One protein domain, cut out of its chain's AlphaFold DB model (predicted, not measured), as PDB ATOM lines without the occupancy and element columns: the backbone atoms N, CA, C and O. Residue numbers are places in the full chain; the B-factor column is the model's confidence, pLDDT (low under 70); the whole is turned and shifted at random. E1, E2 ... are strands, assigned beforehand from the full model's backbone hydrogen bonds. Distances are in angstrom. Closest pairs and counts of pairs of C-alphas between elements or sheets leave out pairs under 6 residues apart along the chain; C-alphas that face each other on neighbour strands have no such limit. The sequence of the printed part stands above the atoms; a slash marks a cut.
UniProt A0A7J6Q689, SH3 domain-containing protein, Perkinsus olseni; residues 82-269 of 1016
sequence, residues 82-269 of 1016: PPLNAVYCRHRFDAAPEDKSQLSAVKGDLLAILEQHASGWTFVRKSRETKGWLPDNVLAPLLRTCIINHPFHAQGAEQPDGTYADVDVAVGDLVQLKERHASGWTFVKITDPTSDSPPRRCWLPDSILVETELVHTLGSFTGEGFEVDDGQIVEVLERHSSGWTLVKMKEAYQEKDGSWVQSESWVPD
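What this domain is: This is residues 82 to 269 of the 1016 residues of the protein "SH3 domain-containing protein" of Perkinsus olseni (UniProt A0A7J6Q689). Three small lobes, each built round one strongly twisted antiparallel sheet, make a loose triangle, with short stretches of chain joining one lobe to the next. The first lobe holds the sheet E4 E3 E2 E1 E5 and a long loop of residues 90 to 109; the second holds the sheet E11 E10 E9 E6 E12, with the hairpin E7 and E8 beside E11; the third holds the sheet E13 E16 E17 E18, with the small hairpin E14 and E15 near E18. The sheets of the first two lobes are each curled like part of a barrel, and in the third the long hairpin E17 and E18 reaches away from the other lobes. The printed part has 188 residues, with no named helix and 18 strands, E1 to E18 in order along the chain; the class is all strand. The whole is only just loose, close to compact, with a radius of gyration of the C-alphas of 19.8 A and spans of 68 by 49 by 29 A.

How they stand to each other: One sheet of five runs in the order E11, residues 201 to 205, E10, 185 to 190, E9, 174 to 181, E6, 145 to 148, and E12, 209 to 211. It is curled, its way across turning by 119 degrees. E9, E10 and E11 form a meander, each strand the antiparallel neighbour of the one before; N 187 and O 179 are 2.8 A apart, and N 186 and O 204 also 2.8 A. E9 bends by 68 degrees at residue 178. E6 pairs with E9 through N 146 and O 175, 2.9 A, and with E12 through N 147 and O 210, 3.0 A. E7, residues 152 to 158, and E8, 164 to 169, form a hairpin, with N 154 and O 167 at 3.0 A. The closest C-alphas of E7 and E11 are those of Gly 156 and Cys 202, 4.4 A apart. E12 runs on into E13, residues 213 to 216, across one residue at 61 degrees. E13 is an edge strand of a sheet with E16, 233 to 240, E17, 244 to 256, and E18, 259 to 268, in that order. E16, E17 and E18 are a second meander, with N 234 and O 215 at 2.9 A between E16 and E13, N 248 and O 235 at 2.8 A between E17 and E16, and N 247 and O 265 at 2.9 A between E17 and E18. E17 bends by 94 degrees at residue 251. E14, 221 to 223, and E15, 226 to 228, form a hairpin, with N 223 and O 226 at 2.8 A; the closest C-alphas of E15 and E18 are those of Phe 226 and Ser 265, 6.6 A apart. The other sheet of five runs E4, 131 to 135, E3, 121 to 125, E2, 110 to 117, E1, 86 to 89, and E5, 139 to 141. E1 to E4 are a third meander; N 122 and O 134 are 2.8 A apart, N 123 and O 115 2.8 A, N 111 and O 87 2.8 A, and for E1 and E5 N 88 and O 140 2.9 A. E5 and E6 are apart.

Where its parts are: E1 begins at C-alpha 86 (227.183, 171.569, 189.517). E2 measures 19.4 A, E9 19.3 A and E16 19.2 A from first to last C-alpha. E17, the longest strand by residues, measures 24.3 A from C-alpha 244 (242.102, 168.418, 170.433). E18 measures 27.4 A and ends at C-alpha 268 (242.395, 164.097, 170.458).

The domain as a whole: The two C-alphas farthest apart are those of Glu 98 and Gly 258, 68.3 A. The printed part has no cut. The link from E1 to E2, 20 residues, is long; that from E10 to E11 is short but not tight. The mean pLDDT of the printed part is 89.8, with residues 82 to 84, 193, 252 and 259 under 70.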
ATOM      1  N   PRO A  82     231.055 175.874 184.641       55.97
ATOM      2  CA  PRO A  82     229.889 175.316 185.315       55.97
ATOM      3  C   PRO A  82     229.721 175.963 186.701       55.97
ATOM      4  O   PRO A  82     230.725 176.321 187.333       55.97
ATOM      5  N   PRO A  83     228.486 176.110 187.217       67.19
ATOM      6  CA  PRO A  83     228.266 176.662 188.552       67.19
ATOM      7  C   PRO A  83     228.974 175.807 189.613       67.19
ATOM      8  O   PRO A  83     229.137 174.600 189.438       67.19
ATOM      9  N   LEU A  84     229.397 176.414 190.726       65.94
ATOM     10  CA  LEU A  84     230.108 175.691 191.796       65.94
ATOM     11  C   LEU A  84     229.291 174.507 192.337       65.94
ATOM     12  O   LEU A  84     229.850 173.448 192.602       65.94
ATOM     13  N   ASN A  85     227.965 174.653 192.360       87.25
ATOM     14  CA  ASN A  85     227.005 173.631 192.778       87.25
ATOM     15  C   ASN A  85     226.577 172.701 191.616       87.25
ATOM     16  O   ASN A  85     225.441 172.225 191.584       87.25
ATOM     17  N   ALA A  86     227.436 172.500 190.611       91.75
ATOM     18  CA  ALA A  86     227.183 171.569 189.517       91.75
ATOM     19  C   ALA A  86     227.382 170.113 189.962       91.75
ATOM     20  O   ALA A  86     228.345 169.773 190.653       91.75
ATOM     21  N   VAL A  87     226.483 169.246 189.516       95.38
ATOM     22  CA  VAL A  87     226.506 167.796 189.714       95.38
ATOM     23  C   VAL A  87     226.106 167.117 188.411       95.38
ATOM     24  O   VAL A  87     225.394 167.714 187.604       95.38
ATOM     25  N   TYR A  88     226.543 165.881 188.194       95.19
ATOM     26  CA  TYR A  88     226.087 165.088 187.057       95.19
ATOM     27  C   TYR A  88     225.091 164.024 187.513       95.19
ATOM     28  O   TYR A  88     225.154 163.487 188.623       95.19
ATOM     29  N   CYS A  89     224.146 163.715 186.639       96.81
ATOM     30  CA  CYS A  89     223.202 162.635 186.835       96.81
ATOM     31  C   CYS A  89     223.928 161.290 186.638       96.81
ATOM     32  O   CYS A  89     224.391 160.968 185.543       96.81
ATOM     33  N   ARG A  90     224.069 160.501 187.706       96.06
ATOM     34  CA  ARG A  90     224.802 159.222 187.726       96.06
ATOM     35  C   ARG A  90     223.992 158.069 187.133       96.06
ATOM     36  O   ARG A  90     224.553 157.149 186.534       96.06
ATOM     37  N   HIS A  91     222.675 158.116 187.308       95.94
ATOM     38  CA  HIS A  91     221.727 157.081 186.906       95.94
ATOM     39  C   HIS A  91     220.526 157.730 186.223       95.94
ATOM     40  O   HIS A  91     220.119 158.815 186.607       95.94
ATOM     41  N   ARG A  92     219.925 157.075 185.225       97.31
ATOM     42  CA  ARG A  92     218.686 157.585 184.625       97.31
ATOM     43  C   ARG A  92     217.560 157.582 185.669       97.31
ATOM     44  O   ARG A  92     217.316 156.554 186.295       97.31
ATOM     45  N   PHE A  93     216.867 158.707 185.791       97.94
ATOM     46  CA  PHE A  93     215.668 158.888 186.596       97.94
ATOM     47  C   PHE A  93     214.561 159.473 185.718       97.94
ATOM     48  O   PHE A  93     214.653 160.605 185.242       97.94
ATOM     49  N   ASP A  94     213.507 158.696 185.493       97.56
ATOM     50  CA  ASP A  94     212.295 159.154 184.825       97.56
ATOM     51  C   ASP A  94     211.286 159.588 185.895       97.56
ATOM     52  O   ASP A  94     210.768 158.752 186.635       97.56
ATOM     53  N   ALA A  95     211.017 160.892 185.987       96.44
ATOM     54  CA  ALA A  95     210.024 161.431 186.908       96.44
ATOM     55  C   ALA A  95     208.621 160.888 186.595       96.44
ATOM     56  O   ALA A  95     208.252 160.715 185.427       96.44
ATOM     57  N   ALA A  96     207.816 160.666 187.637       95.06
ATOM     58  CA  ALA A  96     206.423 160.263 187.465       95.06
ATOM     59  C   ALA A  96     205.650 161.348 186.680       95.06
ATOM     60  O   ALA A  96     205.728 162.522 187.042       95.06
ATOM     61  N   PRO A  97     204.871 161.002 185.633       90.69
ATOM     62  CA  PRO A  97     204.267 161.993 184.733       90.69
ATOM     63  C   PRO A  97     203.222 162.898 185.409       90.69
ATOM     64  O   PRO A  97     202.901 163.966 184.885       90.69
ATOM     65  N   GLU A  98     202.702 162.477 186.562       95.62
ATOM     66  CA  GLU A  98     201.754 163.226 187.389       95.62
ATOM     67  C   GLU A  98     202.460 164.219 188.335       95.62
ATOM     68  O   GLU A  98     201.917 165.288 188.622       95.62
ATOM     69  N   ASP A  99     203.688 163.916 188.775       96.31
ATOM     70  CA  ASP A  99     204.426 164.741 189.732       96.31
ATOM     71  C   ASP A  99     205.266 165.812 189.023       96.31
ATOM     72  O   ASP A  99     206.458 165.662 188.750       96.31
ATOM     73  N   LYS A 100     204.622 166.956 188.778       95.44
ATOM     74  CA  LYS A 100     205.245 168.160 188.204       95.44
ATOM     75  C   LYS A 100     206.361 168.771 189.069       95.44
ATOM     76  O   LYS A 100     206.970 169.743 188.623       95.44
ATOM     77  N   SER A 101     206.602 168.278 190.287       97.19
ATOM     78  CA  SER A 101     207.705 168.739 191.136       97.19
ATOM     79  C   SER A 101     209.019 167.999 190.867       97.19
ATOM     80  O   SER A 101     210.080 168.561 191.129       97.19
ATOM     81  N   GLN A 102     208.969 166.782 190.315       98.06
ATOM     82  CA  GLN A 102     210.143 165.968 189.986       98.06
ATOM     83  C   GLN A 102     210.729 166.340 188.612       98.06
ATOM     84  O   GLN A 102     210.010 166.763 187.705       98.06
ATOM     85  N   LEU A 103     212.041 166.153 188.432       98.12
ATOM     86  CA  LEU A 103     212.724 166.378 187.151       98.12
ATOM     87  C   LEU A 103     213.203 165.056 186.544       98.12
ATOM     88  O   LEU A 103     213.992 164.355 187.163       98.12
ATOM     89  N   SER A 104     212.804 164.731 185.309       98.12
ATOM     90  CA  SER A 104     213.430 163.614 184.584       98.12
ATOM     91  C   SER A 104     214.852 163.978 184.154       98.12
ATOM     92  O   SER A 104     215.053 165.006 183.500       98.12
ATOM     93  N   ALA A 105     215.814 163.107 184.455       97.81
ATOM     94  CA  ALA A 105     217.213 163.258 184.073       97.81
ATOM     95  C   ALA A 105     217.811 161.934 183.568       97.81
ATOM     96  O   ALA A 105     217.525 160.849 184.071       97.81
ATOM     97  N   VAL A 106     218.664 162.020 182.554       97.50
ATOM     98  CA  VAL A 106     219.393 160.900 181.944       97.50
ATOM     99  C   VAL A 106     220.813 160.871 182.510       97.50
ATOM    100  O   VAL A 106     221.347 161.918 182.872       97.50
ATOM    101  N   LYS A 107     221.445 159.690 182.590       97.12
ATOM    102  CA  LYS A 107     222.865 159.585 182.971       97.12
ATOM    103  C   LYS A 107     223.716 160.509 182.082       97.12
ATOM    104  O   LYS A 107     223.601 160.426 180.864       97.12
ATOM    105  N   GLY A 108     224.570 161.330 182.693       95.31
ATOM    106  CA  GLY A 108     225.393 162.339 182.009       95.31
ATOM    107  C   GLY A 108     224.744 163.726 181.899       95.31
ATOM    108  O   GLY A 108     225.387 164.658 181.434       95.31
ATOM    109  N   ASP A 109     223.497 163.915 182.346       97.06
ATOM    110  CA  ASP A 109     222.933 165.265 182.456       97.06
ATOM    111  C   ASP A 109     223.708 166.091 183.493       97.06
ATOM    112  O   ASP A 109     223.730 165.733 184.674       97.06
ATOM    113  N   LEU A 110     224.272 167.226 183.073       96.06
ATOM    114  CA  LEU A 110     224.813 168.240 183.977       96.06
ATOM    115  C   LEU A 110     223.669 169.062 184.595       96.06
ATOM    116  O   LEU A 110     222.775 169.551 183.901       96.06
ATOM    117  N   LEU A 111     223.699 169.213 185.916       97.25
ATOM    118  CA  LEU A 111     222.620 169.767 186.726       97.25
ATOM    119  C   LEU A 111     223.186 170.771 187.735       97.25
ATOM    120  O   LEU A 111     224.183 170.501 188.399       97.25
ATOM    121  N   ALA A 112     222.535 171.919 187.902       96.19
ATOM    122  CA  ALA A 112     222.860 172.860 188.971       96.19
ATOM    123  C   ALA A 112     221.972 172.590 190.193       96.19
ATOM    124  O   ALA A 112     220.748 172.699 190.088       96.19
ATOM    125  N   ILE A 113     222.567 172.283 191.348       96.94
ATOM    126  CA  ILE A 113     221.846 172.218 192.625       96.94
ATOM    127  C   ILE A 113     221.387 173.626 193.016       96.94
ATOM    128  O   ILE A 113     222.182 174.570 193.030       96.94
ATOM    129  N   LEU A 114     220.101 173.747 193.344       96.75
ATOM    130  CA  LEU A 114     219.488 174.955 193.893       96.75
ATOM    131  C   LEU A 114     219.244 174.830 195.404       96.75
ATOM    132  O   LEU A 114     219.468 175.792 196.129       96.75
ATOM    133  N   GLU A 115     218.806 173.658 195.868       97.25
ATOM    134  CA  GLU A 115     218.463 173.381 197.269       97.25
ATOM    135  C   GLU A 115     218.676 171.888 197.567       97.25
ATOM    136  O   GLU A 115     218.386 171.053 196.711       97.25
ATOM    137  N   GLN A 116     219.161 171.535 198.760       97.44
ATOM    138  CA  GLN A 116     219.236 170.146 199.232       97.44
ATOM    139  C   GLN A 116     218.326 169.975 200.445       97.44
ATOM    140  O   GLN A 116     218.407 170.760 201.390       97.44
ATOM    141  N   HIS A 117     217.475 168.951 200.434       97.62
ATOM    142  CA  HIS A 117     216.512 168.688 201.496       97.62
ATOM    143  C   HIS A 117     216.868 167.407 202.260       97.62
ATOM    144  O   HIS A 117     217.197 166.374 201.676       97.62
ATOM    145  N   ALA A 118     216.740 167.451 203.590       95.56
ATOM    146  CA  ALA A 118     217.183 166.394 204.510       95.56
ATOM    147  C   ALA A 118     216.485 165.025 204.329       95.56
ATOM    148  O   ALA A 118     216.869 164.048 204.964       95.56
ATOM    149  N   SER A 119     215.483 164.931 203.449       97.19
ATOM    150  CA  SER A 119     214.849 163.676 203.023       97.19
ATOM    151  C   SER A 119     215.662 162.865 202.003       97.19
ATOM    152  O   SER A 119     215.153 161.860 201.510       97.19
ATOM    153  N   GLY A 120     216.867 163.303 201.626       97.50
ATOM    154  CA  GLY A 120     217.648 162.678 200.553       97.50
ATOM    155  C   GLY A 120     217.144 163.049 199.155       97.50
ATOM    156  O   GLY A 120     217.164 162.211 198.251       97.50
ATOM    157  N   TRP A 121     216.630 164.272 199.001       98.12
ATOM    158  CA  TRP A 121     216.188 164.830 197.722       98.12
ATOM    159  C   TRP A 121     216.784 166.224 197.523       98.12
ATOM    160  O   TRP A 121     216.794 167.051 198.433       98.12
ATOM    161  N   THR A 122     217.200 166.510 196.296       98.12
ATOM    162  CA  THR A 122     217.850 167.755 195.894       98.12
ATOM    163  C   THR A 122     217.050 168.415 194.772       98.12
ATOM    164  O   THR A 122     216.743 167.792 193.752       98.12
ATOM    165  N   PHE A 123     216.715 169.693 194.939       98.00
ATOM    166  CA  PHE A 123     216.079 170.506 193.909       98.00
ATOM    167  C   PHE A 123     217.155 170.972 192.931       98.00
ATOM    168  O   PHE A 123     218.039 171.766 193.269       98.00
ATOM    169  N   VAL A 124     217.096 170.457 191.707       98.12
ATOM    170  CA  VAL A 124     218.067 170.723 190.646       98.12
ATOM    171  C   VAL A 124     217.467 171.557 189.521       98.12
ATOM    172  O   VAL A 124     216.251 171.657 189.345       98.12
ATOM    173  N   ARG A 125     218.351 172.122 188.701       97.75
ATOM    174  CA  ARG A 125     218.031 172.825 187.462       97.75
ATOM    175  C   ARG A 125     218.900 172.298 186.318       97.75
ATOM    176  O   ARG A 125     220.121 172.423 186.382       97.75
ATOM    177  N   LYS A 126     218.267 171.755 185.273       97.19
ATOM    178  CA  LYS A 126     218.928 171.236 184.057       97.19
ATOM    179  C   LYS A 126     219.090 172.308 182.975       97.19
ATOM    180  O   LYS A 126     220.117 172.367 182.313       97.19
ATOM    181  N   SER A 127     218.097 173.177 182.797       94.50
ATOM    182  CA  SER A 127     218.168 174.335 181.890       94.50
ATOM    183  C   SER A 127     217.646 175.592 182.587       94.50
ATOM    184  O   SER A 127     217.208 175.533 183.732       94.50
ATOM    185  N   ARG A 128     217.649 176.756 181.920       91.88
ATOM    186  CA  ARG A 128     217.060 177.987 182.491       91.88
ATOM    187  C   ARG A 128     215.595 177.810 182.926       91.88
ATOM    188  O   ARG A 128     215.169 178.483 183.860       91.88
ATOM    189  N   GLU A 129     214.869 176.898 182.283       95.38
ATOM    190  CA  GLU A 129     213.433 176.666 182.480       95.38
ATOM    191  C   GLU A 129     213.135 175.357 183.225       95.38
ATOM    192  O   GLU A 129     212.193 175.302 184.016       95.38
ATOM    193  N   THR A 130     213.932 174.301 183.016       97.31
ATOM    194  CA  THR A 130     213.676 172.983 183.614       97.31
ATOM    195  C   THR A 130     214.343 172.835 184.982       97.31
ATOM    196  O   THR A 130     215.566 172.736 185.108       97.31
ATOM    197  N   LYS A 131     213.504 172.794 186.020       98.06
ATOM    198  CA  LYS A 131     213.871 172.592 187.427       98.06
ATOM    199  C   LYS A 131     212.903 171.618 188.098       98.06
ATOM    200  O   LYS A 131     211.741 171.561 187.702       98.06
ATOM    201  N   GLY A 132     213.375 170.891 189.101       98.31
ATOM    202  CA  GLY A 132     212.586 169.906 189.842       98.31
ATOM    203  C   GLY A 132     213.451 169.086 190.794       98.31
ATOM    204  O   GLY A 132     214.676 169.204 190.795       98.31
ATOM    205  N   TRP A 133     212.814 168.263 191.616       98.44
ATOM    206  CA  TRP A 133     213.475 167.385 192.574       98.44
ATOM    207  C   TRP A 133     214.035 166.127 191.898       98.44
ATOM    208  O   TRP A 133     213.377 165.512 191.056       98.44
ATOM    209  N   LEU A 134     215.241 165.737 192.314       98.44
ATOM    210  CA  LEU A 134     215.861 164.431 192.075       98.44
ATOM    211  C   LEU A 134     216.290 163.827 193.418       98.44
ATOM    212  O   LEU A 134     216.678 164.583 194.310       98.44
ATOM    213  N   PRO A 135     216.254 162.497 193.591       98.12
ATOM    214  CA  PRO A 135     216.764 161.868 194.801       98.12
ATOM    215  C   PRO A 135     218.301 161.879 194.794       98.12
ATOM    216  O   PRO A 135     218.937 161.703 193.753       98.12
ATOM    217  N   ASP A 136     218.920 162.060 195.958       97.56
ATOM    218  CA  ASP A 136     220.364 162.326 196.061       97.56
ATOM    219  C   ASP A 136     221.234 161.162 195.557       97.56
ATOM    220  O   ASP A 136     222.359 161.368 195.114       97.56
ATOM    221  N   ASN A 137     220.703 159.935 195.566       96.81
ATOM    222  CA  ASN A 137     221.377 158.739 195.050       96.81
ATOM    223  C   ASN A 137     221.474 158.681 193.512       96.81
ATOM    224  O   ASN A 137     222.274 157.908 192.980       96.81
ATOM    225  N   VAL A 138     220.673 159.478 192.799       97.69
ATOM    226  CA  VAL A 138     220.749 159.666 191.342       97.69
ATOM    227  C   VAL A 138     221.828 160.684 190.976       97.69
ATOM    228  O   VAL A 138     222.367 160.629 189.872       97.69
ATOM    229  N   LEU A 139     222.182 161.583 191.892       97.38
ATOM    230  CA  LEU A 139     223.194 162.609 191.681       97.38
ATOM    231  C   LEU A 139     224.593 162.094 192.036       97.38
ATOM    232  O   LEU A 139     224.785 161.289 192.947       97.38
ATOM    233  N   ALA A 140     225.597 162.599 191.330       94.50
ATOM    234  CA  ALA A 140     226.990 162.506 191.735       94.50
ATOM    235  C   ALA A 140     227.623 163.904 191.685       94.50
ATOM    236  O   ALA A 140     227.445 164.618 190.695       94.50
ATOM    237  N   PRO A 141     228.349 164.326 192.738       90.31
ATOM    238  CA  PRO A 141     229.002 165.627 192.741       90.31
ATOM    239  C   PRO A 141     229.988 165.719 191.577       90.31
ATOM    240  O   PRO A 141     230.755 164.780 191.358       90.31
ATOM    241  N   LEU A 142     230.000 166.846 190.858       86.75
ATOM    242  CA  LEU A 142     231.038 167.107 189.864       86.75
ATOM    243  C   LEU A 142     232.362 167.235 190.626       86.75
ATOM    244  O   LEU A 142     232.584 168.213 191.342       86.75
ATOM    245  N   LEU A 143     233.202 166.200 190.551       80.12
ATOM    246  CA  LEU A 143     234.392 166.060 191.387       80.12
ATOM    247  C   LEU A 143     235.510 166.987 190.902       80.12
ATOM    248  O   LEU A 143     236.506 166.524 190.354       80.12
ATOM    249  N   ARG A 144     235.363 168.294 191.154       82.12
ATOM    250  CA  ARG A 144     236.449 169.258 190.969       82.12
ATOM    251  C   ARG A 144     237.623 168.844 191.844       82.12
ATOM    252  O   ARG A 144     237.588 168.940 193.073       82.12
ATOM    253  N   THR A 145     238.651 168.347 191.187       87.06
ATOM    254  CA  THR A 145     239.996 168.282 191.725       87.06
ATOM    255  C   THR A 145     240.633 169.660 191.583       87.06
ATOM    256  O   THR A 145     240.290 170.460 190.712       87.06
ATOM    257  N   CYS A 146     241.524 169.976 192.507       89.00
ATOM    258  CA  CYS A 146     242.416 171.115 192.414       89.00
ATOM    259  C   CYS A 146     243.830 170.640 192.718       89.00
ATOM    260  O   CYS A 146     244.026 169.701 193.499       89.00
ATOM    261  N   ILE A 147     244.802 171.334 192.138       88.88
ATOM    262  CA  ILE A 147     246.200 171.250 192.546       88.88
ATOM    263  C   ILE A 147     246.481 172.398 193.514       88.88
ATOM    264  O   ILE A 147     246.057 173.538 193.303       88.88
ATOM    265  N   ILE A 148     247.207 172.100 194.589       90.31
ATOM    266  CA  ILE A 148     247.705 173.124 195.509       90.31
ATOM    267  C   ILE A 148     248.939 173.800 194.909       90.31
ATOM    268  O   ILE A 148     249.909 173.134 194.547       90.31
ATOM    269  N   ASN A 149     248.910 175.133 194.820       89.94
ATOM    270  CA  ASN A 149     249.997 175.936 194.243       89.94
ATOM    271  C   ASN A 149     251.076 176.348 195.265       89.94
ATOM    272  O   ASN A 149     252.213 176.637 194.881       89.94
ATOM    273  N   HIS A 150     250.744 176.372 196.558       88.00
ATOM    274  CA  HIS A 150     251.585 176.881 197.642       88.00
ATOM    275  C   HIS A 150     251.454 175.979 198.878       88.00
ATOM    276  O   HIS A 150     250.336 175.603 199.226       88.00
ATOM    277  N   PRO A 151     252.564 175.633 199.557       82.12
ATOM    278  CA  PRO A 151     252.521 174.714 200.685       82.12
ATOM    279  C   PRO A 151     251.793 175.370 201.860       82.12
ATOM    280  O   PRO A 151     252.017 176.547 202.159       82.12
ATOM    281  N   PHE A 152     250.928 174.615 202.531       92.38
ATOM    282  CA  PHE A 152     250.067 175.147 203.580       92.38
ATOM    283  C   PHE A 152     249.918 174.155 204.730       92.38
ATOM    284  O   PHE A 152     249.721 172.959 204.521       92.38
ATOM    285  N   HIS A 153     249.999 174.676 205.951       90.00
ATOM    286  CA  HIS A 153     249.809 173.920 207.180       90.00
ATOM    287  C   HIS A 153     248.388 174.184 207.682       90.00
ATOM    288  O   HIS A 153     248.115 175.229 208.278       90.00
ATOM    289  N   ALA A 154     247.462 173.283 207.362       86.62
ATOM    290  CA  ALA A 154     246.064 173.415 207.753       86.62
ATOM    291  C   ALA A 154     245.820 172.749 209.107       86.62
ATOM    292  O   ALA A 154     246.296 171.640 209.330       86.62
ATOM    293  N   GLN A 155     244.971 173.331 209.957       83.06
ATOM    294  CA  GLN A 155     244.313 172.497 210.962       83.06
ATOM    295  C   GLN A 155     243.404 171.504 210.229       83.06
ATOM    296  O   GLN A 155     242.609 171.888 209.361       83.06
ATOM    297  N   GLY A 156     243.549 170.218 210.543       80.25
ATOM    298  CA  GLY A 156     242.691 169.181 209.984       80.25
ATOM    299  C   GLY A 156     241.235 169.356 210.398       80.25
ATOM    300  O   GLY A 156     240.908 170.041 211.367       80.25
ATOM    301  N   ALA A 157     240.348 168.695 209.661       79.69
ATOM    302  CA  ALA A 157     238.999 168.444 210.143       79.69
ATOM    303  C   ALA A 157     239.058 167.662 211.464       79.69
ATOM    304  O   ALA A 157     239.927 166.803 211.629       79.69
ATOM    305  N   GLU A 158     238.104 167.916 212.357       78.62
ATOM    306  CA  GLU A 158     237.917 167.107 213.560       78.62
ATOM    307  C   GLU A 158     237.735 165.634 213.161       78.62
ATOM    308  O   GLU A 158     236.844 165.282 212.378       78.62
ATOM    309  N   GLN A 159     238.629 164.770 213.641       77.75
ATOM    310  CA  GLN A 159     238.529 163.332 213.433       77.75
ATOM    311  C   GLN A 159     237.392 162.743 214.288       77.75
ATOM    312  O   GLN A 159     236.962 163.367 215.256       77.75
ATOM    313  N   PRO A 160     236.901 161.521 213.991       77.88
ATOM    314  CA  PRO A 160     235.811 160.898 214.755       77.88
ATOM    315  C   PRO A 160     236.088 160.659 216.252       77.88
ATOM    316  O   PRO A 160     235.180 160.250 216.973       77.88
ATOM    317  N   ASP A 161     237.321 160.875 216.718       82.81
ATOM    318  CA  ASP A 161     237.744 160.823 218.121       82.81
ATOM    319  C   ASP A 161     237.838 162.211 218.799       82.81
ATOM    320  O   ASP A 161     238.239 162.302 219.960       82.81
ATOM    321  N   GLY A 162     237.470 163.285 218.092       84.06
ATOM    322  CA  GLY A 162     237.568 164.673 218.551       84.06
ATOM    323  C   GLY A 162     238.956 165.303 218.379       84.06
ATOM    324  O   GLY A 162     239.189 166.412 218.863       84.06
ATOM    325  N   THR A 163     239.909 164.621 217.730       83.25
ATOM    326  CA  THR A 163     241.257 165.169 217.522       83.25
ATOM    327  C   THR A 163     241.354 166.005 216.249       83.25
ATOM    328  O   THR A 163     240.916 165.616 215.167       83.25
ATOM    329  N   TYR A 164     241.992 167.169 216.370       83.38
ATOM    330  CA  TYR A 164     242.415 167.987 215.240       83.38
ATOM    331  C   TYR A 164     243.866 167.620 214.938       83.38
ATOM    332  O   TYR A 164     244.781 168.056 215.635       83.38
ATOM    333  N   ALA A 165     244.075 166.760 213.942       84.31
ATOM    334  CA  ALA A 165     245.412 166.473 213.439       84.31
ATOM    335  C   ALA A 165     245.794 167.550 212.424       84.31
ATOM    336  O   ALA A 165     245.099 167.703 211.421       84.31
ATOM    337  N   ASP A 166     246.872 168.289 212.670       87.81
ATOM    338  CA  ASP A 166     247.374 169.256 211.696       87.81
ATOM    339  C   ASP A 166     247.812 168.539 210.408       87.81
ATOM    340  O   ASP A 166     248.398 167.452 210.428       87.81
ATOM    341  N   VAL A 167     247.472 169.134 209.270       92.19
ATOM    342  CA  VAL A 167     247.659 168.572 207.938       92.19
ATOM    343  C   VAL A 167     248.554 169.503 207.134       92.19
ATOM    344  O   VAL A 167     248.094 170.482 206.543       92.19
ATOM    345  N   ASP A 168     249.836 169.156 207.072       91.69
ATOM    346  CA  ASP A 168     250.723 169.644 206.021       91.69
ATOM    347  C   ASP A 168     250.214 169.173 204.654       91.69
ATOM    348  O   ASP A 168     249.972 167.973 204.445       91.69
ATOM    349  N   VAL A 169     250.072 170.133 203.737       93.38
ATOM    350  CA  VAL A 169     249.710 169.922 202.334       93.38
ATOM    351  C   VAL A 169     250.738 170.608 201.435       93.38
ATOM    352  O   VAL A 169     251.100 171.769 201.650       93.38
ATOM    353  N   ALA A 170     251.242 169.874 200.448       92.56
ATOM    354  CA  ALA A 170     252.354 170.272 199.596       92.56
ATOM    355  C   ALA A 170     251.899 170.848 198.245       92.56
ATOM    356  O   ALA A 170     250.770 170.663 197.794       92.56
ATOM    357  N   VAL A 171     252.820 171.536 197.562       91.00
ATOM    358  CA  VAL A 171     252.616 171.954 196.167       91.00
ATOM    359  C   VAL A 171     252.549 170.711 195.283       91.00
ATOM    360  O   VAL A 171     253.448 169.875 195.341       91.00
ATOM    361  N   GLY A 172     251.511 170.597 194.453       89.06
ATOM    362  CA  GLY A 172     251.281 169.412 193.618       89.06
ATOM    363  C   GLY A 172     250.391 168.332 194.252       89.06
ATOM    364  O   GLY A 172     250.035 167.371 193.556       89.06
ATOM    365  N   ASP A 173     249.989 168.485 195.519       92.00
ATOM    366  CA  ASP A 173     249.003 167.601 196.150       92.00
ATOM    367  C   ASP A 173     247.645 167.741 195.454       92.00
ATOM    368  O   ASP A 173     247.185 168.849 195.158       92.00
ATOM    369  N   LEU A 174     246.998 166.599 195.203       89.56
ATOM    370  CA  LEU A 174     245.662 166.556 194.624       89.56
ATOM    371  C   LEU A 174     244.608 166.608 195.713       89.56
ATOM    372  O   LEU A 174     244.535 165.733 196.580       89.56
ATOM    373  N   VAL A 175     243.749 167.619 195.629       94.06
ATOM    374  CA  VAL A 175     242.672 167.814 196.588       94.06
ATOM    375  C   VAL A 175     241.321 167.802 195.894       94.06
ATOM    376  O   VAL A 175     241.046 168.562 194.969       94.06
ATOM    377  N   GLN A 176     240.462 166.893 196.339       90.62
ATOM    378  CA  GLN A 176     239.091 166.767 195.878       90.62
ATOM    379  C   GLN A 176     238.213 167.718 196.689       90.62
ATOM    380  O   GLN A 176     238.076 167.556 197.907       90.62
ATOM    381  N   LEU A 177     237.592 168.684 196.019       92.06
ATOM    382  CA  LEU A 177     236.740 169.666 196.677       92.06
ATOM    383  C   LEU A 177     235.486 169.002 197.260       92.06
ATOM    384  O   LEU A 177     234.975 167.995 196.749       92.06
ATOM    385  N   LYS A 178     235.019 169.555 198.383       89.44
ATOM    386  CA  LYS A 178     233.795 169.123 199.066       89.44
ATOM    387  C   LYS A 178     232.822 170.267 199.279       89.44
ATOM    388  O   LYS A 178     231.643 170.089 199.003       89.44
ATOM    389  N   GLU A 179     233.313 171.420 199.712       88.75
ATOM    390  CA  GLU A 179     232.481 172.582 200.022       88.75
ATOM    391  C   GLU A 179     233.298 173.862 199.824       88.75
ATOM    392  O   GLU A 179     234.461 173.898 200.216       88.75
ATOM    393  N   ARG A 180     232.714 174.913 199.236       88.88
ATOM    394  CA  ARG A 180     233.292 176.269 199.233       88.88
ATOM    395  C   ARG A 180     232.483 177.141 200.184       88.88
ATOM    396  O   ARG A 180     231.304 177.379 199.936       88.88
ATOM    397  N   HIS A 181     233.113 177.626 201.248       90.50
ATOM    398  CA  HIS A 181     232.499 178.542 202.200       90.50
ATOM    399  C   HIS A 181     232.730 179.998 201.772       90.50
ATOM    400  O   HIS A 181     233.809 180.371 201.310       90.50
ATOM    401  N   ALA A 182     231.725 180.855 201.973       83.19
ATOM    402  CA  ALA A 182     231.707 182.235 201.473       83.19
ATOM    403  C   ALA A 182     232.809 183.158 202.045       83.19
ATOM    404  O   ALA A 182     232.990 184.271 201.558       83.19
ATOM    405  N   SER A 183     233.567 182.705 203.049       93.31
ATOM    406  CA  SER A 183     234.747 183.400 203.585       93.31
ATOM    407  C   SER A 183     236.024 183.228 202.746       93.31
ATOM    408  O   SER A 183     237.084 183.676 203.182       93.31
ATOM    409  N   GLY A 184     235.961 182.561 201.587       93.69
ATOM    410  CA  GLY A 184     237.141 182.236 200.774       93.69
ATOM    411  C   GLY A 184     237.957 181.078 201.350       93.69
ATOM    412  O   GLY A 184     239.187 181.089 201.275       93.69
ATOM    413  N   TRP A 185     237.272 180.116 201.973       95.25
ATOM    414  CA  TRP A 185     237.850 178.863 202.451       95.25
ATOM    415  C   TRP A 185     237.074 177.687 201.868       95.25
ATOM    416  O   TRP A 185     235.845 177.656 201.891       95.25
ATOM    417  N   THR A 186     237.800 176.679 201.412       93.62
ATOM    418  CA  THR A 186     237.269 175.480 200.779       93.62
ATOM    419  C   THR A 186     237.594 174.260 201.636       93.62
ATOM    420  O   THR A 186     238.754 174.012 201.977       93.62
ATOM    421  N   PHE A 187     236.578 173.467 201.966       94.44
ATOM    422  CA  PHE A 187     236.756 172.159 202.579       94.44
ATOM    423  C   PHE A 187     237.182 171.163 201.505       94.44
ATOM    424  O   PHE A 187     236.485 170.972 200.498       94.44
ATOM    425  N   VAL A 188     238.320 170.511 201.723       95.12
ATOM    426  CA  VAL A 188     238.873 169.533 200.789       95.12
ATOM    427  C   VAL A 188     239.065 168.167 201.431       95.12
ATOM    428  O   VAL A 188     239.297 168.025 202.632       95.12
ATOM    429  N   LYS A 189     239.028 167.142 200.583       94.69
ATOM    430  CA  LYS A 189     239.573 165.815 200.853       94.69
ATOM    431  C   LYS A 189     240.878 165.694 200.066       94.69
ATOM    432  O   LYS A 189     240.836 165.602 198.841       94.69
ATOM    433  N   ILE A 190     242.014 165.671 200.752       94.12
ATOM    434  CA  ILE A 190     243.309 165.389 200.133       94.12
ATOM    435  C   ILE A 190     243.306 163.928 199.683       94.12
ATOM    436  O   ILE A 190     243.026 163.010 200.460       94.12
ATOM    437  N   THR A 191     243.576 163.731 198.401       87.50
ATOM    438  CA  THR A 191     243.706 162.432 197.747       87.50
ATOM    439  C   THR A 191     245.135 162.308 197.254       87.50
ATOM    440  O   THR A 191     245.427 162.584 196.095       87.50
ATOM    441  N   ASP A 192     246.017 161.910 198.167       84.25
ATOM    442  CA  ASP A 192     247.332 161.376 197.836       84.25
ATOM    443  C   ASP A 192     247.125 159.950 197.282       84.25
ATOM    444  O   ASP A 192     246.663 159.087 198.031       84.25
ATOM    445  N   PRO A 193     247.378 159.690 195.983       69.06
ATOM    446  CA  PRO A 193     247.193 158.364 195.397       69.06
ATOM    447  C   PRO A 193     248.333 157.397 195.752       69.06
ATOM    448  O   PRO A 193     248.216 156.204 195.490       69.06
ATOM    449  N   THR A 194     249.432 157.896 196.331       76.62
ATOM    450  CA  THR A 194     250.653 157.124 196.620       76.62
ATOM    451  C   THR A 194     250.720 156.605 198.057       76.62
ATOM    452  O   THR A 194     251.623 155.839 198.392       76.62
ATOM    453  N   SER A 195     249.779 157.012 198.915       77.88
ATOM    454  CA  SER A 195     249.798 156.721 200.346       77.88
ATOM    455  C   SER A 195     248.600 155.885 200.785       77.88
ATOM    456  O   SER A 195     247.458 156.323 200.674       77.88
ATOM    457  N   ASP A 196     248.870 154.743 201.425       81.31
ATOM    458  CA  ASP A 196     247.872 153.923 202.140       81.31
ATOM    459  C   ASP A 196     247.218 154.649 203.342       81.31
ATOM    460  O   ASP A 196     246.369 154.090 204.043       81.31
ATOM    461  N   SER A 197     247.619 155.892 203.628       83.19
ATOM    462  CA  SER A 197     247.036 156.710 204.690       83.19
ATOM    463  C   SER A 197     245.554 157.017 204.415       83.19
ATOM    464  O   SER A 197     245.191 157.342 203.283       83.19
ATOM    465  N   PRO A 198     244.675 157.018 205.437       84.56
ATOM    466  CA  PRO A 198     243.284 157.423 205.256       84.56
ATOM    467  C   PRO A 198     243.212 158.867 204.717       84.56
ATOM    468  O   PRO A 198     243.958 159.734 205.182       84.56
ATOM    469  N   PRO A 199     242.323 159.156 203.746       86.44
ATOM    470  CA  PRO A 199     242.336 160.421 203.022       86.44
ATOM    471  C   PRO A 199     242.005 161.598 203.943       86.44
ATOM    472  O   PRO A 199     240.871 161.746 204.417       86.44
ATOM    473  N   ARG A 200     243.022 162.432 204.176       93.31
ATOM    474  CA  ARG A 200     243.005 163.569 205.101       93.31
ATOM    475  C   ARG A 200     242.006 164.633 204.624       93.31
ATOM    476  O   ARG A 200     241.823 164.837 203.425       93.31
ATOM    477  N   ARG A 201     241.332 165.304 205.560       94.69
ATOM    478  CA  ARG A 201     240.386 166.396 205.275       94.69
ATOM    479  C   ARG A 201     240.789 167.636 206.056       94.69
ATOM    480  O   ARG A 201     241.184 167.511 207.212       94.69
ATOM    481  N   CYS A 202     240.667 168.806 205.449       96.19
ATOM    482  CA  CYS A 202     240.995 170.085 206.074       96.19
ATOM    483  C   CYS A 202     240.297 171.242 205.345       96.19
ATOM    484  O   CYS A 202     239.748 171.070 204.253       96.19
ATOM    485  N   TRP A 203     240.326 172.422 205.963       95.94
ATOM    486  CA  TRP A 203     239.953 173.678 205.316       95.94
ATOM    487  C   TRP A 203     241.204 174.349 204.749       95.94
ATOM    488  O   TRP A 203     242.178 174.548 205.474       95.94
ATOM    489  N   LEU A 204     241.163 174.718 203.469       96.06
ATOM    490  CA  LEU A 204     242.230 175.445 202.778       96.06
ATOM    491  C   LEU A 204     241.696 176.778 202.243       96.06
ATOM    492  O   LEU A 204     240.554 176.817 201.787       96.06
ATOM    493  N   PRO A 205     242.479 177.868 202.268       95.50
ATOM    494  CA  PRO A 205     242.050 179.133 201.686       95.50
ATOM    495  C   PRO A 205     241.982 179.025 200.158       95.50
ATOM    496  O   PRO A 205     242.872 178.454 199.526       95.50
ATOM    497  N   ASP A 206     240.966 179.622 199.539       93.06
ATOM    498  CA  ASP A 206     240.717 179.508 198.093       93.06
ATOM    499  C   ASP A 206     241.910 179.994 197.249       93.06
ATOM    500  O   ASP A 206     242.141 179.504 196.148       93.06
ATOM    501  N   SER A 207     242.725 180.907 197.792       93.12
ATOM    502  CA  SER A 207     243.924 181.452 197.145       93.12
ATOM    503  C   SER A 207     245.040 180.437 196.865       93.12
ATOM    504  O   SER A 207     245.906 180.734 196.041       93.12
ATOM    505  N   ILE A 208     245.061 179.276 197.539       94.69
ATOM    506  CA  ILE A 208     246.065 178.226 197.269       94.69
ATOM    507  C   ILE A 208     245.564 177.106 196.347       94.69
ATOM    508  O   ILE A 208     246.331 176.204 196.005       94.69
ATOM    509  N   LEU A 209     244.288 177.149 195.951       93.25
ATOM    510  CA  LEU A 209     243.644 176.128 195.130       93.25
ATOM    511  C   LEU A 209     243.579 176.573 193.670       93.25
ATOM    512  O   LEU A 209     242.873 177.519 193.329       93.25
ATOM    513  N   VAL A 210     244.275 175.851 192.793       90.00
ATOM    514  CA  VAL A 210     244.117 175.998 191.344       90.00
ATOM    515  C   VAL A 210     243.119 174.950 190.870       90.00
ATOM    516  O   VAL A 210     243.363 173.754 191.012       90.00
ATOM    517  N   GLU A 211     241.987 175.395 190.318       86.12
ATOM    518  CA  GLU A 211     241.051 174.508 189.623       86.12
ATOM    519  C   GLU A 211     241.700 173.980 188.343       86.12
ATOM    520  O   GLU A 211     241.990 174.744 187.424       86.12
ATOM    521  N   THR A 212     241.916 172.667 188.312       83.38
ATOM    522  CA  THR A 212     242.548 171.923 187.220       83.38
ATOM    523  C   THR A 212     241.550 170.896 186.710       83.38
ATOM    524  O   THR A 212     241.073 170.069 187.490       83.38
ATOM    525  N   GLU A 213     241.217 170.928 185.423       83.75
ATOM    526  CA  GLU A 213     240.334 169.923 184.832       83.75
ATOM    527  C   GLU A 213     241.126 168.618 184.648       83.75
ATOM    528  O   GLU A 213     241.875 168.453 183.689       83.75
ATOM    529  N   LEU A 214     241.010 167.696 185.610       83.38
ATOM    530  CA  LEU A 214     241.549 166.345 185.462       83.38
ATOM    531  C   LEU A 214     240.540 165.453 184.751       83.38
ATOM    532  O   LEU A 214     239.374 165.396 185.146       83.38
ATOM    533  N   VAL A 215     241.013 164.720 183.749       82.94
ATOM    534  CA  VAL A 215     240.197 163.816 182.936       82.94
ATOM    535  C   VAL A 215     240.908 162.464 182.853       82.94
ATOM    536  O   VAL A 215     242.135 162.413 182.760       82.94
ATOM    537  N   HIS A 216     240.151 161.368 182.924       81.81
ATOM    538  CA  HIS A 216     240.682 160.043 182.597       81.81
ATOM    539  C   HIS A 216     240.850 159.902 181.076       81.81
ATOM    540  O   HIS A 216     240.221 160.628 180.310       81.81
ATOM    541  N   THR A 217     241.652 158.957 180.612       84.75
ATOM    542  CA  THR A 217     241.612 158.486 179.221       84.75
ATOM    543  C   THR A 217     240.614 157.336 179.035       84.75
ATOM    544  O   THR A 217     240.398 156.542 179.947       84.75
ATOM    545  N   LEU A 218     240.022 157.259 177.837       82.56
ATOM    546  CA  LEU A 218     239.157 156.172 177.334       82.56
ATOM    547  C   LEU A 218     239.883 155.232 176.351       82.56
ATOM    548  O   LEU A 218     239.261 154.407 175.677       82.56
ATOM    549  N   GLY A 219     241.187 155.426 176.178       84.75
ATOM    550  CA  GLY A 219     242.024 154.645 175.284       84.75
ATOM    551  C   GLY A 219     243.465 155.134 175.316       84.75
ATOM    552  O   GLY A 219     243.756 156.216 175.824       84.75
ATOM    553  N   SER A 220     244.372 154.342 174.752       89.19
ATOM    554  CA  SER A 220     245.778 154.723 174.630       89.19
ATOM    555  C   SER A 220     246.028 155.660 173.442       89.19
ATOM    556  O   SER A 220     245.442 155.476 172.371       89.19
ATOM    557  N   PHE A 221     246.959 156.602 173.589       93.88
ATOM    558  CA  PHE A 221     247.422 157.484 172.515       93.88
ATOM    559  C   PHE A 221     248.940 157.665 172.562       93.88
ATOM    560  O   PHE A 221     249.479 158.142 173.559       93.88
ATOM    561  N   THR A 222     249.599 157.347 171.445       93.12
ATOM    562  CA  THR A 222     251.051 157.471 171.260       93.12
ATOM    563  C   THR A 222     251.337 158.512 170.170       93.12
ATOM    564  O   THR A 222     251.258 158.222 168.975       93.12
ATOM    565  N   GLY A 223     251.640 159.743 170.581       89.31
ATOM    566  CA  GLY A 223     252.162 160.821 169.735       89.31
ATOM    567  C   GLY A 223     253.694 160.918 169.795       89.31
ATOM    568  O   GLY A 223     254.350 160.190 170.542       89.31
ATOM    569  N   GLU A 224     254.289 161.838 169.029       85.19
ATOM    570  CA  GLU A 224     255.745 162.053 169.050       85.19
ATOM    571  C   GLU A 224     256.227 162.484 170.445       85.19
ATOM    572  O   GLU A 224     256.023 163.616 170.877       85.19
ATOM    573  N   GLY A 225     256.868 161.557 171.164       85.19
ATOM    574  CA  GLY A 225     257.351 161.789 172.525       85.19
ATOM    575  C   GLY A 225     256.254 161.860 173.593       85.19
ATOM    576  O   GLY A 225     256.519 162.382 174.672       85.19
ATOM    577  N   PHE A 226     255.042 161.356 173.344       91.38
ATOM    578  CA  PHE A 226     253.954 161.394 174.328       91.38
ATOM    579  C   PHE A 226     253.082 160.142 174.243       91.38
ATOM    580  O   PHE A 226     252.408 159.934 173.240       91.38
ATOM    581  N   GLU A 227     253.087 159.319 175.289       91.94
ATOM    582  CA  GLU A 227     252.339 158.060 175.351       91.94
ATOM    583  C   GLU A 227     251.489 158.023 176.621       91.94
ATOM    584  O   GLU A 227     252.029 158.091 177.723       91.94
ATOM    585  N   VAL A 228     250.169 157.951 176.453       92.81
ATOM    586  CA  VAL A 228     249.185 157.829 177.539       92.81
ATOM    587  C   VAL A 228     248.452 156.508 177.349       92.81
ATOM    588  O   VAL A 228     247.976 156.248 176.244       92.81
ATOM    589  N   ASP A 229     248.342 155.686 178.392       91.19
ATOM    590  CA  ASP A 229     247.515 154.470 178.372       91.19
ATOM    591  C   ASP A 229     246.039 154.770 178.672       91.19
ATOM    592  O   ASP A 229     245.694 155.836 179.180       91.19
ATOM    593  N   ASP A 230     245.167 153.796 178.414       89.31
ATOM    594  CA  ASP A 230     243.762 153.805 178.838       89.31
ATOM    595  C   ASP A 230     243.614 153.916 180.375       89.31
ATOM    596  O   ASP A 230     244.387 153.332 181.138       89.31
ATOM    597  N   GLY A 231     242.626 154.682 180.842       80.00
ATOM    598  CA  GLY A 231     242.335 154.928 182.257       80.00
ATOM    599  C   GLY A 231     243.294 155.854 183.026       80.00
ATOM    600  O   GLY A 231     242.980 156.203 184.171       80.00
ATOM    601  N   GLN A 232     244.425 156.284 182.451       88.00
ATOM    602  CA  GLN A 232     245.347 157.235 183.091       88.00
ATOM    603  C   GLN A 232     244.681 158.603 183.333       88.00
ATOM    604  O   GLN A 232     243.798 159.021 182.589       88.00
ATOM    605  N   ILE A 233     245.109 159.320 184.378       82.81
ATOM    606  CA  ILE A 233     244.609 160.668 184.694       82.81
ATOM    607  C   ILE A 233     245.560 161.714 184.114       82.81
ATOM    608  O   ILE A 233     246.733 161.771 184.494       82.81
ATOM    609  N   VAL A 234     245.032 162.585 183.256       91.06
ATOM    610  CA  VAL A 234     245.763 163.714 182.674       91.06
ATOM    611  C   VAL A 234     245.158 165.051 183.098       91.06
ATOM    612  O   VAL A 234     243.956 165.166 183.343       91.06
ATOM    613  N   GLU A 235     246.005 166.071 183.206       89.06
ATOM    614  CA  GLU A 235     245.611 167.450 183.494       89.06
ATOM    615  C   GLU A 235     245.370 168.199 182.179       89.06
ATOM    616  O   GLU A 235     246.279 168.328 181.362       89.06
ATOM    617  N   VAL A 236     244.147 168.686 181.962       91.50
ATOM    618  CA  VAL A 236     243.790 169.522 180.809       91.50
ATOM    619  C   VAL A 236     244.292 170.945 181.040       91.50
ATOM    620  O   VAL A 236     243.860 171.623 181.972       91.50
ATOM    621  N   LEU A 237     245.189 171.401 180.163       90.44
ATOM    622  CA  LEU A 237     245.746 172.756 180.176       90.44
ATOM    623  C   LEU A 237     244.961 173.707 179.263       90.44
ATOM    624  O   LEU A 237     244.646 174.829 179.654       90.44
ATOM    625  N   GLU A 238     244.647 173.269 178.039       90.88
ATOM    626  CA  GLU A 238     243.973 174.083 177.022       90.88
ATOM    627  C   GLU A 238     243.130 173.195 176.094       90.88
ATOM    628  O   GLU A 238     243.594 172.161 175.624       90.88
ATOM    629  N   ARG A 239     241.889 173.595 175.796       90.44
ATOM    630  CA  ARG A 239     240.994 172.899 174.855       90.44
ATOM    631  C   ARG A 239     240.911 173.692 173.553       90.44
ATOM    632  O   ARG A 239     240.548 174.868 173.588       90.44
ATOM    633  N   HIS A 240     241.205 173.069 172.413       91.25
ATOM    634  CA  HIS A 240     241.207 173.729 171.106       91.25
ATOM    635  C   HIS A 240     240.027 173.278 170.232       91.25
ATOM    636  O   HIS A 240     239.690 172.097 170.138       91.25
ATOM    637  N   SER A 241     239.421 174.226 169.514       82.00
ATOM    638  CA  SER A 241     238.184 174.045 168.732       82.00
ATOM    639  C   SER A 241     238.283 173.074 167.541       82.00
ATOM    640  O   SER A 241     237.293 172.834 166.850       82.00
ATOM    641  N   SER A 242     239.458 172.490 167.292       90.94
ATOM    642  CA  SER A 242     239.684 171.461 166.269       90.94
ATOM    643  C   SER A 242     239.260 170.046 166.692       90.94
ATOM    644  O   SER A 242     239.229 169.167 165.819       90.94
ATOM    645  N   GLY A 243     238.947 169.831 167.977       92.31
ATOM    646  CA  GLY A 243     238.722 168.513 168.588       92.31
ATOM    647  C   GLY A 243     239.984 167.923 169.231       92.31
ATOM    648  O   GLY A 243     240.215 166.717 169.127       92.31
ATOM    649  N   TRP A 244     240.841 168.784 169.787       95.12
ATOM    650  CA  TRP A 244     242.102 168.418 170.433       95.12
ATOM    651  C   TRP A 244     242.276 169.211 171.725       95.12
ATOM    652  O   TRP A 244     242.013 170.415 171.766       95.12
ATOM    653  N   THR A 245     242.824 168.559 172.741       94.44
ATOM    654  CA  THR A 245     243.052 169.132 174.063       94.44
ATOM    655  C   THR A 245     244.519 168.948 174.456       94.44
ATOM    656  O   THR A 245     245.064 167.847 174.387       94.44
ATOM    657  N   LEU A 246     245.179 170.043 174.835       95.38
ATOM    658  CA  LEU A 246     246.529 170.055 175.383       95.38
ATOM    659  C   LEU A 246     246.458 169.499 176.798       95.38
ATOM    660  O   LEU A 246     245.857 170.109 177.687       95.38
ATOM    661  N   VAL A 247     247.075 168.342 176.991       95.44
ATOM    662  CA  VAL A 247     247.087 167.630 178.262       95.44
ATOM    663  C   VAL A 247     248.501 167.429 178.776       95.44
ATOM    664  O   VAL A 247     249.474 167.351 178.021       95.44
ATOM    665  N   LYS A 248     248.593 167.328 180.095       93.44
ATOM    666  CA  LYS A 248     249.820 167.161 180.858       93.44
ATOM    667  C   LYS A 248     249.745 165.879 181.669       93.44
ATOM    668  O   LYS A 248     248.796 165.663 182.425       93.44
ATOM    669  N   MET A 249     250.750 165.022 181.528       90.56
ATOM    670  CA  MET A 249     250.853 163.826 182.361       90.56
ATOM    671  C   MET A 249     251.446 164.179 183.725       90.56
ATOM    672  O   MET A 249     252.512 164.793 183.815       90.56
ATOM    673  N   LYS A 250     250.778 163.758 184.807       72.62
ATOM    674  CA  LYS A 250     251.234 164.074 186.171       72.62
ATOM    675  C   LYS A 250     252.500 163.307 186.568       72.62
ATOM    676  O   LYS A 250     253.335 163.849 187.289       72.62
ATOM    677  N   GLU A 251     252.638 162.071 186.086       76.50
ATOM    678  CA  GLU A 251     253.695 161.133 186.497       76.50
ATOM    679  C   GLU A 251     254.815 160.977 185.447       76.50
ATOM    680  O   GLU A 251     255.949 160.653 185.800       76.50
ATOM    681  N   ALA A 252     254.549 161.289 184.170       68.50
ATOM    682  CA  ALA A 252     255.532 161.187 183.090       68.50
ATOM    683  C   ALA A 252     256.434 162.434 182.989       68.50
ATOM    684  O   ALA A 252     256.210 163.344 182.179       68.50
ATOM    685  N   TYR A 253     257.499 162.436 183.790       73.31
ATOM    686  CA  TYR A 253     258.675 163.267 183.541       73.31
ATOM    687  C   TYR A 253     259.563 162.606 182.482       73.31
ATOM    688  O   TYR A 253     259.906 161.431 182.599       73.31
ATOM    689  N   GLN A 254     259.991 163.374 181.485       73.38
ATOM    690  CA  GLN A 254     260.987 162.953 180.500       73.38
ATOM    691  C   GLN A 254     262.288 163.727 180.701       73.38
ATOM    692  O   GLN A 254     262.270 164.926 180.981       73.38
ATOM    693  N   GLU A 255     263.424 163.049 180.547       75.25
ATOM    694  CA  GLU A 255     264.732 163.699 180.530       75.25
ATOM    695  C   GLU A 255     264.961 164.343 179.154       75.25
ATOM    696  O   GLU A 255     265.214 163.661 178.161       75.25
ATOM    697  N   LYS A 256     264.870 165.674 179.098       76.56
ATOM    698  CA  LYS A 256     265.131 166.482 177.906       76.56
ATOM    699  C   LYS A 256     266.319 167.397 178.178       76.56
ATOM    700  O   LYS A 256     266.317 168.155 179.146       76.56
ATOM    701  N   ASP A 257     267.362 167.269 177.360       84.94
ATOM    702  CA  ASP A 257     268.621 168.021 177.475       84.94
ATOM    703  C   ASP A 257     269.290 167.944 178.872       84.94
ATOM    704  O   ASP A 257     269.974 168.870 179.308       84.94
ATOM    705  N   GLY A 258     269.101 166.823 179.584       85.25
ATOM    706  CA  GLY A 258     269.625 166.599 180.941       85.25
ATOM    707  C   GLY A 258     268.788 167.218 182.069       85.25
ATOM    708  O   GLY A 258     269.238 167.260 183.215       85.25
ATOM    709  N   SER A 259     267.580 167.705 181.768       66.62
ATOM    710  CA  SER A 259     266.591 168.154 182.751       66.62
ATOM    711  C   SER A 259     265.344 167.281 182.690       66.62
ATOM    712  O   SER A 259     264.833 166.993 181.612       66.62
ATOM    713  N   TRP A 260     264.797 166.915 183.847       78.81
ATOM    714  CA  TRP A 260     263.473 166.297 183.917       78.81
ATOM    715  C   TRP A 260     262.401 167.364 183.691       78.81
ATOM    716  O   TRP A 260     262.353 168.361 184.412       78.81
ATOM    717  N   VAL A 261     261.553 167.162 182.686       79.88
ATOM    718  CA  VAL A 261     260.445 168.055 182.324       79.88
ATOM    719  C   VAL A 261     259.170 167.219 182.240       79.88
ATOM    720  O   VAL A 261     259.196 166.113 181.704       79.88
ATOM    721  N   GLN A 262     258.058 167.714 182.786       83.19
ATOM    722  CA  GLN A 262     256.760 167.057 182.604       83.19
ATOM    723  C   GLN A 262     256.365 167.129 181.131       83.19
ATOM    724  O   GLN A 262     256.492 168.181 180.506       83.19
ATOM    725  N   SER A 263     255.899 166.014 180.578       86.75
ATOM    726  CA  SER A 263     255.465 165.982 179.185       86.75
ATOM    727  C   SER A 263     254.066 166.600 179.027       86.75
ATOM    728  O   SER A 263     253.139 166.312 179.789       86.75
ATOM    729  N   GLU A 264     253.940 167.484 178.036       95.38
ATOM    730  CA  GLU A 264     252.720 168.197 177.650       95.38
ATOM    731  C   GLU A 264     252.518 167.976 176.146       95.38
ATOM    732  O   GLU A 264     253.466 168.140 175.372       95.38
ATOM    733  N   SER A 265     251.320 167.569 175.720       96.06
ATOM    734  CA  SER A 265     251.034 167.291 174.307       96.06
ATOM    735  C   SER A 265     249.550 167.412 173.971       96.06
ATOM    736  O   SER A 265     248.684 167.316 174.838       96.06
ATOM    737  N   TRP A 266     249.255 167.616 172.689       95.75
ATOM    738  CA  TRP A 266     247.889 167.635 172.178       95.75
ATOM    739  C   TRP A 266     247.386 166.206 171.985       95.75
ATOM    740  O   TRP A 266     247.938 165.441 171.194       95.75
ATOM    741  N   VAL A 267     246.304 165.869 172.680       95.56
ATOM    742  CA  VAL A 267     245.590 164.593 172.578       95.56
ATOM    743  C   VAL A 267     244.224 164.839 171.921       95.56
ATOM    744  O   VAL A 267     243.597 165.861 172.212       95.56
ATOM    745  N   PRO A 268     243.735 163.962 171.023       94.12
ATOM    746  CA  PRO A 268     242.395 164.097 170.458       94.12
ATOM    747  C   PRO A 268     241.322 163.984 171.543       94.12
ATOM    748  O   PRO A 268     241.393 163.096 172.390       94.12
ATOM    749  N   ASP A 269     240.264 164.791 171.459       89.75
ATOM    750  CA  ASP A 269     239.169 164.785 172.448       89.75
ATOM    751  C   ASP A 269     238.448 163.422 172.550       89.75
ATOM    752  O   ASP A 269     237.756 163.152 173.525       89.75
TER     753      ASP A 269